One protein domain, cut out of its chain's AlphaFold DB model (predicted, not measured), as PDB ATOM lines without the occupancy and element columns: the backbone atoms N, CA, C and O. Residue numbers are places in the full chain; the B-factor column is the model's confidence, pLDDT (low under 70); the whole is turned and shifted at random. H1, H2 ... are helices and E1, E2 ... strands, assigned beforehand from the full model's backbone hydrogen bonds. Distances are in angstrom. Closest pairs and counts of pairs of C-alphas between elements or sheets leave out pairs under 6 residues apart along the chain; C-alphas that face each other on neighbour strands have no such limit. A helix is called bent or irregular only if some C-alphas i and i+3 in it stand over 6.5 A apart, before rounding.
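What this domain is: This is residues 2 to 13, 39 to 65 and 72 to 118 of the 118 residues of an uncharacterized protein of Acidovorax monticola (UniProt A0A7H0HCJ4). A small three-stranded parallel sheet, E1, E4 and E2 in that order, has one helix, H3, running slantwise over one face, while H1 and H2 only graze the sheet. Beyond the edge strand E2, short pairings of residues 72 to 73 carry the row of strands on to E3, and a long loop with no named element, residues 72 to 86, lies on that side. The printed part has 86 residues with three named helices and four named strands, along the chain E1 H1 E2 H2 E3 H3 E4, and its class is mixed, helices and strands. It is compact, with a radius of gyration of the C-alphas of 12.7 A, and rounded, spanning 32 by 28 by 28 A.

How they stand to each other: E1, residues 3 to 8, is an edge strand and the parallel neighbour of E4, residues 108 to 113, at 25 degrees; N 111 and O 5 are 2.9 A apart, within hydrogen-bond range. On the other side of E4 the edge strand E2, residues 47 to 51, is also parallel, at 28 degrees, with N 112 and O 49 2.7 A apart. H1, residues 39 to 43, only grazes the sheet with residues 41 to 42, and H2, residues 52 to 61, with residues 53 to 55. Residues 72 to 73 pair in parallel with residues 50 to 51 of E2 and with residues 88 to 89 of E3, residues 87 to 89, which pairs with no named strand. H3, residues 93 to 103, is on the sheet at a height of 9.2 A, and with E2 its closest C-alphas are those of Ala 47 and Ala 103, 5.6 A apart. It lies over E4, at 40 degrees on the local plane, and only just not over E2, on which 2 of its C-alphas fall. These layers, H3 and the sheet, are two. Every O i to N i+4 pair is within hydrogen-bond range in H1, against 5 of 6 in H2 and 5 of 7 in H3.

Where its parts are: E1 begins at C-alpha 3, (118.961, 111.540, 164.699), and is 16.1 A long. H1 is short, 6.2 A, E2 13.9 A, H2 14.5 A and E3 6.3 A. H3 is 15.6 A long and irregular, but only just: C-alphas 94 and 97 are 7.0 A apart. E4, 15.3 A, ends at C-alpha 113, (130.748, 122.316, 165.303).

The domain as a whole: The two C-alphas farthest apart, those of Asp 13 and Arg 82, are 37.1 A apart. Residues 14 to 38 and 66 to 71 are not printed, with gaps between C-alphas of 25.7 A and 13.5 A. The links that are printed whole are tight. Mean pLDDT of the printed part is 71.5, and residues 80, 82 to 83 and 89 to 118 are under 70.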
ATOM      1  N   THR A   2     116.336 108.582 167.286       71.69
ATOM      2  CA  THR A   2     117.265 109.682 167.596       71.69
ATOM      3  C   THR A   2     118.207 109.904 166.415       71.69
ATOM      4  O   THR A   2     119.012 109.026 166.112       71.69
ATOM      5  N   GLU A   3     118.107 111.061 165.779       79.19
ATOM      6  CA  GLU A   3     118.961 111.540 164.699       79.19
ATOM      7  C   GLU A   3     120.120 112.356 165.287       79.19
ATOM      8  O   GLU A   3     119.951 113.124 166.242       79.19
ATOM      9  N   ILE A   4     121.317 112.166 164.729       81.44
ATOM     10  CA  ILE A   4     122.504 112.948 165.079       81.44
ATOM     11  C   ILE A   4     122.896 113.740 163.843       81.44
ATOM     12  O   ILE A   4     123.331 113.155 162.852       81.44
ATOM     13  N   VAL A   5     122.763 115.061 163.919       84.19
ATOM     14  CA  VAL A   5     123.064 115.950 162.794       84.19
ATOM     15  C   VAL A   5     124.348 116.719 163.080       84.19
ATOM     16  O   VAL A   5     124.512 117.293 164.158       84.19
ATOM     17  N   TYR A   6     125.262 116.715 162.110       85.25
ATOM     18  CA  TYR A   6     126.473 117.529 162.126       85.25
ATOM     19  C   TYR A   6     126.241 118.776 161.274       85.25
ATOM     20  O   TYR A   6     126.078 118.676 160.061       85.25
ATOM     21  N   TYR A   7     126.205 119.938 161.921       83.88
ATOM     22  CA  TYR A   7     126.008 121.235 161.276       83.88
ATOM     23  C   TYR A   7     127.242 122.106 161.529       83.88
ATOM     24  O   TYR A   7     127.625 122.306 162.688       83.88
ATOM     25  N   VAL A   8     127.882 122.578 160.454       86.88
ATOM     26  CA  VAL A   8     129.161 123.299 160.510       86.88
ATOM     27  C   VAL A   8     129.332 124.266 159.340       86.88
ATOM     28  O   VAL A   8     128.925 123.968 158.220       86.88
ATOM     29  N   ALA A   9     129.990 125.396 159.600       85.44
ATOM     30  CA  ALA A   9     130.581 126.234 158.563       85.44
ATOM     31  C   ALA A   9     132.027 125.787 158.302       85.44
ATOM     32  O   ALA A   9     132.805 125.602 159.241       85.44
ATOM     33  N   ALA A  10     132.385 125.613 157.034       89.38
ATOM     34  CA  ALA A  10     133.717 125.194 156.618       89.38
ATOM     35  C   ALA A  10     134.201 126.044 155.443       89.38
ATOM     36  O   ALA A  10     133.406 126.492 154.616       89.38
ATOM     37  N   SER A  11     135.510 126.243 155.360       89.00
ATOM     38  CA  SER A  11     136.161 126.764 154.167       89.00
ATOM     39  C   SER A  11     136.053 125.765 153.011       89.00
ATOM     40  O   SER A  11     135.770 124.579 153.201       89.00
ATOM     41  N   LEU A  12     136.328 126.233 151.790       91.25
ATOM     42  CA  LEU A  12     136.280 125.397 150.587       91.25
ATOM     43  C   LEU A  12     137.268 124.217 150.635       91.25
ATOM     44  O   LEU A  12     136.989 123.158 150.082       91.25
ATOM     45  N   ASP A  13     138.403 124.380 151.318       91.06
ATOM     46  CA  ASP A  13     139.390 123.321 151.553       91.06
ATOM     47  C   ASP A  13     139.059 122.435 152.773       91.06
ATOM     48  O   ASP A  13     139.867 121.596 153.169       91.06
ATOM     49  N   ALA A  39     118.753 129.369 162.803       82.00
ATOM     50  CA  ALA A  39     117.583 129.485 163.668       82.00
ATOM     51  C   ALA A  39     116.562 128.372 163.394       82.00
ATOM     52  O   ALA A  39     116.145 127.684 164.331       82.00
ATOM     53  N   ASP A  40     116.225 128.144 162.122       84.19
ATOM     54  CA  ASP A  40     115.303 127.082 161.702       84.19
ATOM     55  C   ASP A  40     115.859 125.695 162.037       84.19
ATOM     56  O   ASP A  40     115.148 124.847 162.580       84.19
ATOM     57  N   PHE A  41     117.154 125.472 161.794       83.94
ATOM     58  CA  PHE A  41     117.827 124.235 162.186       83.94
ATOM     59  C   PHE A  41     117.745 124.023 163.701       83.94
ATOM     60  O   PHE A  41     117.308 122.972 164.172       83.94
ATOM     61  N   MET A  42     118.109 125.041 164.479       82.19
ATOM     62  CA  MET A  42     118.117 124.982 165.934       82.19
ATOM     63  C   MET A  42     116.710 124.803 166.523       82.19
ATOM     64  O   MET A  42     116.588 124.243 167.616       82.19
ATOM     65  N   ALA A  43     115.639 125.228 165.846       84.44
ATOM     66  CA  ALA A  43     114.260 124.993 166.284       84.44
ATOM     67  C   ALA A  43     113.912 123.494 166.367       84.44
ATOM     68  O   ALA A  43     113.133 123.096 167.233       84.44
ATOM     69  N   GLY A  44     114.529 122.662 165.521       82.88
ATOM     70  CA  GLY A  44     114.382 121.203 165.542       82.88
ATOM     71  C   GLY A  44     115.366 120.468 166.459       82.88
ATOM     72  O   GLY A  44     115.300 119.244 166.558       82.88
ATOM     73  N   VAL A  45     116.292 121.176 167.110       84.56
ATOM     74  CA  VAL A  45     117.357 120.584 167.933       84.56
ATOM     75  C   VAL A  45     116.948 120.543 169.403       84.56
ATOM     76  O   VAL A  45     116.749 121.585 170.034       84.56
ATOM     77  N   ASP A  46     116.916 119.339 169.979       82.88
ATOM     78  CA  ASP A  46     116.611 119.133 171.400       82.88
ATOM     79  C   ASP A  46     117.826 119.393 172.298       82.88
ATOM     80  O   ASP A  46     117.688 119.839 173.438       82.88
ATOM     81  N   ALA A  47     119.024 119.066 171.807       83.94
ATOM     82  CA  ALA A  47     120.253 119.109 172.587       83.94
ATOM     83  C   ALA A  47     121.501 119.293 171.727       83.94
ATOM     84  O   ALA A  47     121.529 118.907 170.556       83.94
ATOM     85  N   VAL A  48     122.560 119.821 172.350       85.44
ATOM     86  CA  VAL A  48     123.837 120.096 171.684       85.44
ATOM     87  C   VAL A  48     124.957 119.269 172.311       85.44
ATOM     88  O   VAL A  48     125.104 119.199 173.530       85.44
ATOM     89  N   VAL A  49     125.786 118.652 171.479       85.56
ATOM     90  CA  VAL A  49     127.023 117.979 171.895       85.56
ATOM     91  C   VAL A  49     128.188 118.651 171.192       85.56
ATOM     92  O   VAL A  49     128.150 118.788 169.981       85.56
ATOM     93  N   MET A  50     129.226 119.059 171.914       86.00
ATOM     94  CA  MET A  50     130.371 119.762 171.328       86.00
ATOM     95  C   MET A  50     131.694 119.337 171.964       86.00
ATOM     96  O   MET A  50     131.732 118.728 173.037       86.00
ATOM     97  N   GLY A  51     132.800 119.660 171.299       86.00
ATOM     98  CA  GLY A  51     134.133 119.521 171.875       86.00
ATOM     99  C   GLY A  51     134.430 120.622 172.893       86.00
ATOM    100  O   GLY A  51     133.788 121.671 172.918       86.00
ATOM    101  N   ARG A  52     135.453 120.410 173.726       87.62
ATOM    102  CA  ARG A  52     135.908 121.441 174.674       87.62
ATOM    103  C   ARG A  52     136.328 122.740 173.987       87.62
ATOM    104  O   ARG A  52     135.994 123.804 174.487       87.62
ATOM    105  N   ALA A  53     137.075 122.654 172.889       85.56
ATOM    106  CA  ALA A  53     137.587 123.846 172.219       85.56
ATOM    107  C   ALA A  53     136.443 124.702 171.647       85.56
ATOM    108  O   ALA A  53     136.419 125.908 171.861       85.56
ATOM    109  N   THR A  54     135.443 124.054 171.042       85.56
ATOM    110  CA  THR A  54     134.176 124.672 170.629       85.56
ATOM    111  C   THR A  54     133.455 125.335 171.796       85.56
ATOM    112  O   THR A  54     133.049 126.486 171.696       85.56
ATOM    113  N   TYR A  55     133.329 124.637 172.927       86.88
ATOM    114  CA  TYR A  55     132.684 125.189 174.118       86.88
ATOM    115  C   TYR A  55     133.396 126.449 174.625       86.88
ATOM    116  O   TYR A  55     132.751 127.465 174.875       86.88
ATOM    117  N   ASP A  56     134.726 126.401 174.725       86.50
ATOM    118  CA  ASP A  56     135.532 127.539 175.168       86.50
ATOM    119  C   ASP A  56     135.407 128.733 174.191       86.50
ATOM    120  O   ASP A  56     135.355 129.877 174.642       86.50
ATOM    121  N   ALA A  57     135.301 128.482 172.878       84.06
ATOM    122  CA  ALA A  57     135.091 129.516 171.861       84.06
ATOM    123  C   ALA A  57     133.688 130.145 171.936       84.06
ATOM    124  O   ALA A  57     133.563 131.368 171.973       84.06
ATOM    125  N   VAL A  58     132.631 129.330 172.029       85.00
ATOM    126  CA  VAL A  58     131.238 129.809 172.122       85.00
ATOM    127  C   VAL A  58     131.019 130.652 173.377       85.00
ATOM    128  O   VAL A  58     130.336 131.670 173.322       85.00
ATOM    129  N   LEU A  59     131.634 130.288 174.507       85.25
ATOM    130  CA  LEU A  59     131.576 131.120 175.712       85.25
ATOM    131  C   LEU A  59     132.157 132.527 175.496       85.25
ATOM    132  O   LEU A  59     131.694 133.470 176.134       85.25
ATOM    133  N   GLY A  60     133.158 132.672 174.623       82.75
ATOM    134  CA  GLY A  60     133.751 133.966 174.276       82.75
ATOM    135  C   GLY A  60     132.921 134.787 173.285       82.75
ATOM    136  O   GLY A  60     132.977 136.012 173.329       82.75
ATOM    137  N   LEU A  61     132.145 134.124 172.422       80.75
ATOM    138  CA  LEU A  61     131.313 134.758 171.387       80.75
ATOM    139  C   LEU A  61     129.890 135.089 171.860       80.75
ATOM    140  O   LEU A  61     129.207 135.900 171.243       80.75
ATOM    141  N   GLY A  62     129.452 134.480 172.960       80.00
ATOM    142  CA  GLY A  62     128.087 134.581 173.462       80.00
ATOM    143  C   GLY A  62     127.316 133.284 173.234       80.00
ATOM    144  O   GLY A  62     127.385 132.650 172.183       80.00
ATOM    145  N   TRP A  63     126.583 132.859 174.261       82.50
ATOM    146  CA  TRP A  63     125.857 131.597 174.230       82.50
ATOM    147  C   TRP A  63     124.541 131.712 173.449       82.50
ATOM    148  O   TRP A  63     123.546 132.223 173.960       82.50
ATOM    149  N   SER A  64     124.520 131.171 172.231       76.62
ATOM    150  CA  SER A  64     123.361 131.248 171.322       76.62
ATOM    151  C   SER A  64     122.427 130.032 171.384       76.62
ATOM    152  O   SER A  64     121.404 129.989 170.705       76.62
ATOM    153  N   TYR A  65     122.744 129.019 172.195       78.06
ATOM    154  CA  TYR A  65     121.965 127.773 172.242       78.06
ATOM    155  C   TYR A  65     120.758 127.822 173.195       78.06
ATOM    156  O   TYR A  65     120.004 126.847 173.260       78.06
ATOM    157  N   VAL A  72     129.744 118.463 176.783       86.31
ATOM    158  CA  VAL A  72     131.111 118.734 176.346       86.31
ATOM    159  C   VAL A  72     131.920 117.452 176.415       86.31
ATOM    160  O   VAL A  72     132.105 116.868 177.488       86.31
ATOM    161  N   LEU A  73     132.401 117.021 175.254       85.69
ATOM    162  CA  LEU A  73     133.311 115.895 175.116       85.69
ATOM    163  C   LEU A  73     134.722 116.373 175.429       85.69
ATOM    164  O   LEU A  73     135.311 117.180 174.701       85.69
ATOM    165  N   SER A  74     135.267 115.900 176.543       83.25
ATOM    166  CA  SER A  74     136.622 116.246 176.941       83.25
ATOM    167  C   SER A  74     137.216 115.212 177.882       83.25
ATOM    168  O   SER A  74     136.525 114.605 178.695       83.25
ATOM    169  N   HIS A  75     138.535 115.055 177.802       82.81
ATOM    170  CA  HIS A  75     139.302 114.266 178.764       82.81
ATOM    171  C   HIS A  75     139.625 115.065 180.039       82.81
ATOM    172  O   HIS A  75     140.165 114.516 180.993       82.81
ATOM    173  N   ARG A  76     139.345 116.373 180.053       80.94
ATOM    174  CA  ARG A  76     139.554 117.273 181.196       80.94
ATOM    175  C   ARG A  76     138.238 117.971 181.518       80.94
ATOM    176  O   ARG A  76     137.410 118.140 180.630       80.94
ATOM    177  N   ALA A  77     138.048 118.403 182.762       78.75
ATOM    178  CA  ALA A  77     136.844 119.148 183.118       78.75
ATOM    179  C   ALA A  77     136.720 120.419 182.244       78.75
ATOM    180  O   ALA A  77     137.703 121.163 182.128       78.75
ATOM    181  N   PRO A  78     135.562 120.658 181.597       77.75
ATOM    182  CA  PRO A  78     135.318 121.903 180.879       77.75
ATOM    183  C   PRO A  78     135.280 123.078 181.861       77.75
ATOM    184  O   PRO A  78     135.055 122.891 183.061       77.75
ATOM    185  N   ARG A  79     135.509 124.296 181.358       77.12
ATOM    186  CA  ARG A  79     135.388 125.501 182.185       77.12
ATOM    187  C   ARG A  79     133.983 125.570 182.781       77.12
ATOM    188  O   ARG A  79     132.996 125.317 182.100       77.12
ATOM    189  N   ALA A  80     133.906 125.883 184.070       69.06
ATOM    190  CA  ALA A  80     132.629 126.046 184.741       69.06
ATOM    191  C   ALA A  80     132.076 127.439 184.428       69.06
ATOM    192  O   ALA A  80     132.550 128.425 184.989       69.06
ATOM    193  N   ASP A  81     131.069 127.516 183.562       73.06
ATOM    194  CA  ASP A  81     130.205 128.689 183.485       73.06
ATOM    195  C   ASP A  81     129.007 128.520 184.440       73.06
ATOM    196  O   ASP A  81     128.425 127.439 184.580       73.06
ATOM    197  N   ARG A  82     128.672 129.595 185.163       63.06
ATOM    198  CA  ARG A  82     127.542 129.631 186.102       63.06
ATOM    199  C   ARG A  82     126.202 129.731 185.377       63.06
ATOM    200  O   ARG A  82     125.215 129.268 185.940       63.06
ATOM    201  N   ARG A  83     126.168 130.331 184.180       68.62
ATOM    202  CA  ARG A  83     124.942 130.492 183.382       68.62
ATOM    203  C   ARG A  83     124.645 129.242 182.561       68.62
ATOM    204  O   ARG A  83     123.517 128.765 182.580       68.62
ATOM    205  N   HIS A  84     125.666 128.657 181.943       72.62
ATOM    206  CA  HIS A  84     125.532 127.465 181.113       72.62
ATOM    207  C   HIS A  84     126.420 126.350 181.666       72.62
ATOM    208  O   HIS A  84     127.595 126.258 181.326       72.62
ATOM    209  N   ARG A  85     125.867 125.493 182.540       70.88
ATOM    210  CA  ARG A  85     126.583 124.321 183.078       70.88
ATOM    211  C   ARG A  85     126.536 123.158 182.082       70.88
ATOM    212  O   ARG A  85     125.511 122.470 182.028       70.88
ATOM    213  N   PRO A  86     127.618 122.877 181.330       75.00
ATOM    214  CA  PRO A  86     127.642 121.730 180.447       75.00
ATOM    215  C   PRO A  86     127.696 120.451 181.272       75.00
ATOM    216  O   PRO A  86     128.316 120.384 182.338       75.00
ATOM    217  N   ARG A  87     127.096 119.396 180.738       78.06
ATOM    218  CA  ARG A  87     127.280 118.049 181.263       78.06
ATOM    219  C   ARG A  87     128.607 117.510 180.716       78.06
ATOM    220  O   ARG A  87     128.749 117.388 179.496       78.06
ATOM    221  N   PRO A  88     129.598 117.206 181.570       73.94
ATOM    222  CA  PRO A  88     130.825 116.593 181.094       73.94
ATOM    223  C   PRO A  88     130.502 115.187 180.586       73.94
ATOM    224  O   PRO A  88     129.887 114.389 181.291       73.94
ATOM    225  N   CYS A  89     130.932 114.876 179.370       69.69
ATOM    226  CA  CYS A  89     130.935 113.509 178.870       69.69
ATOM    227  C   CYS A  89     132.380 113.026 178.800       69.69
ATOM    228  O   CYS A  89     133.126 113.365 177.881       69.69
ATOM    229  N   ALA A  90     132.772 112.253 179.815       61.09
ATOM    230  CA  ALA A  90     134.061 111.584 179.854       61.09
ATOM    231  C   ALA A  90     134.010 110.322 178.980       61.09
ATOM    232  O   ALA A  90     133.154 109.456 179.165       61.09
ATOM    233  N   GLY A  91     134.918 110.229 178.011       57.41
ATOM    234  CA  GLY A  91     135.043 109.085 177.108       57.41
ATOM    235  C   GLY A  91     135.314 109.502 175.664       57.41
ATOM    236  O   GLY A  91     135.027 110.628 175.269       57.41
ATOM    237  N   GLY A  92     135.901 108.589 174.886       53.97
ATOM    238  CA  GLY A  92     136.152 108.792 173.456       53.97
ATOM    239  C   GLY A  92     134.877 108.714 172.605       53.97
ATOM    240  O   GLY A  92     133.771 108.610 173.119       53.97
ATOM    241  N   ARG A  93     135.019 108.697 171.273       54.66
ATOM    242  CA  ARG A  93     133.894 108.716 170.304       54.66
ATOM    243  C   ARG A  93     132.824 107.631 170.537       54.66
ATOM    244  O   ARG A  93     131.683 107.804 170.132       54.66
ATOM    245  N   SER A  94     133.156 106.537 171.220       52.44
ATOM    246  CA  SER A  94     132.231 105.453 171.573       52.44
ATOM    247  C   SER A  94     131.166 105.834 172.614       52.44
ATOM    248  O   SER A  94     130.167 105.127 172.738       52.44
ATOM    249  N   THR A  95     131.326 106.942 173.349       58.31
ATOM    250  CA  THR A  95     130.340 107.421 174.336       58.31
ATOM    251  C   THR A  95     129.328 108.415 173.763       58.31
ATOM    252  O   THR A  95     128.288 108.628 174.389       58.31
ATOM    253  N   LEU A  96     129.552 108.938 172.548       58.72
ATOM    254  CA  LEU A  96     128.614 109.808 171.823       58.72
ATOM    255  C   LEU A  96     127.173 109.263 171.803       58.72
ATOM    256  O   LEU A  96     126.275 110.018 172.165       58.72
ATOM    257  N   PRO A  97     126.916 107.969 171.506       58.38
ATOM    258  CA  PRO A  97     125.559 107.420 171.487       58.38
ATOM    259  C   PRO A  97     124.904 107.327 172.871       58.38
ATOM    260  O   PRO A  97     123.686 107.184 172.970       58.38
ATOM    261  N   ARG A  98     125.696 107.305 173.952       60.41
ATOM    262  CA  ARG A  98     125.183 107.341 175.333       60.41
ATOM    263  C   ARG A  98     124.843 108.772 175.731       60.41
ATOM    264  O   ARG A  98     123.763 109.004 176.265       60.41
ATOM    265  N   CYS A  99     125.727 109.717 175.415       59.31
ATOM    266  CA  CYS A  99     125.503 111.134 175.672       59.31
ATOM    267  C   CYS A  99     124.305 111.655 174.862       59.31
ATOM    268  O   CYS A  99     123.410 112.245 175.456       59.31
ATOM    269  N   SER A 100     124.203 111.329 173.567       58.41
ATOM    270  CA  SER A 100     123.096 111.757 172.696       58.41
ATOM    271  C   SER A 100     121.733 111.200 173.123       58.41
ATOM    272  O   SER A 100     120.749 111.933 173.139       58.41
ATOM    273  N   ARG A 101     121.664 109.933 173.556       58.94
ATOM    274  CA  ARG A 101     120.421 109.335 174.083       58.94
ATOM    275  C   ARG A 101     119.984 109.924 175.418       58.94
ATOM    276  O   ARG A 101     118.792 110.043 175.659       58.94
ATOM    277  N   SER A 102     120.930 110.321 176.271       58.75
ATOM    278  CA  SER A 102     120.610 111.073 177.494       58.75
ATOM    279  C   SER A 102     120.221 112.530 177.219       58.75
ATOM    280  O   SER A 102     119.734 113.215 178.120       58.75
ATOM    281  N   ALA A 103     120.480 113.000 175.994       56.75
ATOM    282  CA  ALA A 103     120.393 114.395 175.612       56.75
ATOM    283  C   ALA A 103     119.095 114.778 174.916       56.75
ATOM    284  O   ALA A 103     118.512 115.802 175.257       56.75
ATOM    285  N   ALA A 104     118.620 113.944 173.996       57.34
ATOM    286  CA  ALA A 104     117.445 114.232 173.187       57.34
ATOM    287  C   ALA A 104     116.327 113.213 173.474       57.34
ATOM    288  O   ALA A 104     116.313 112.139 172.867       57.34
ATOM    289  N   PRO A 105     115.377 113.517 174.382       53.97
ATOM    290  CA  PRO A 105     114.228 112.647 174.627       53.97
ATOM    291  C   PRO A 105     113.235 112.620 173.451       53.97
ATOM    292  O   PRO A 105     112.469 111.666 173.348       53.97
ATOM    293  N   ARG A 106     113.240 113.635 172.566       53.59
ATOM    294  CA  ARG A 106     112.337 113.720 171.399       53.59
ATOM    295  C   ARG A 106     112.995 113.309 170.080       53.59
ATOM    296  O   ARG A 106     112.287 112.860 169.184       53.59
ATOM    297  N   GLY A 107     114.325 113.318 170.004       51.91
ATOM    298  CA  GLY A 107     115.069 112.539 169.021       51.91
ATOM    299  C   GLY A 107     115.966 113.319 168.068       51.91
ATOM    300  O   GLY A 107     116.378 112.718 167.090       51.91
ATOM    301  N   CYS A 108     116.330 114.577 168.315       54.41
ATOM    302  CA  CYS A 108     117.344 115.239 167.486       54.41
ATOM    303  C   CYS A 108     118.455 115.857 168.339       54.41
ATOM    304  O   CYS A 108     118.234 116.809 169.091       54.41
ATOM    305  N   ALA A 109     119.663 115.301 168.239       56.69
ATOM    306  CA  ALA A 109     120.854 115.850 168.874       56.69
ATOM    307  C   ALA A 109     121.748 116.483 167.803       56.69
ATOM    308  O   ALA A 109     122.251 115.789 166.917       56.69
ATOM    309  N   ALA A 110     121.993 117.788 167.903       55.38
ATOM    310  CA  ALA A 110     123.024 118.425 167.100       55.38
ATOM    311  C   ALA A 110     124.385 118.087 167.711       55.38
ATOM    312  O   ALA A 110     124.687 118.455 168.850       55.38
ATOM    313  N   CYS A 111     125.222 117.380 166.962       52.00
ATOM    314  CA  CYS A 111     126.632 117.264 167.291       52.00
ATOM    315  C   CYS A 111     127.297 118.509 166.699       52.00
ATOM    316  O   CYS A 111     127.577 118.570 165.508       52.00
ATOM    317  N   GLY A 112     127.423 119.554 167.505       44.44
ATOM    318  CA  GLY A 112     127.915 120.849 167.077       44.44
ATOM    319  C   GLY A 112     129.353 120.784 166.571       44.44
ATOM    320  O   GLY A 112     130.239 120.227 167.222       44.44
ATOM    321  N   SER A 113     129.581 121.461 165.452       40.44
ATOM    322  CA  SER A 113     130.748 122.316 165.303       40.44
ATOM    323  C   SER A 113     130.278 123.644 164.721       40.44
ATOM    324  O   SER A 113     130.331 123.858 163.517       40.44
ATOM    325  N   TRP A 114     129.864 124.573 165.577       41.34
ATOM    326  CA  TRP A 114     130.125 125.976 165.269       41.34
ATOM    327  C   TRP A 114     131.477 126.287 165.914       41.34
ATOM    328  O   TRP A 114     131.557 126.593 167.097       41.34
ATOM    329  N   ALA A 115     132.521 126.063 165.109       38.88
ATOM    330  CA  ALA A 115     133.953 126.214 165.364       38.88
ATOM    331  C   ALA A 115     134.695 125.160 166.216       38.88
ATOM    332  O   ALA A 115     134.337 124.824 167.342       38.88
ATOM    333  N   VAL A 116     135.860 124.776 165.688       31.23
ATOM    334  CA  VAL A 116     136.965 124.002 166.285       31.23
ATOM    335  C   VAL A 116     136.852 122.472 166.249       31.23
ATOM    336  O   VAL A 116     136.615 121.797 167.252       31.23
ATOM    337  N   ALA A 117     137.186 121.917 165.083       28.17
ATOM    338  CA  ALA A 117     137.942 120.674 165.010       28.17
ATOM    339  C   ALA A 117     139.410 121.037 165.230       28.17
ATOM    340  O   ALA A 117     139.918 121.975 164.617       28.17
ATOM    341  N   THR A 118     140.048 120.315 166.146       32.66
ATOM    342  CA  THR A 118     141.508 120.229 166.248       32.66
ATOM    343  C   THR A 118     142.101 119.612 164.996       32.66
ATOM    344  O   THR A 118     141.499 118.606 164.545       32.66
TER     345      THR A 118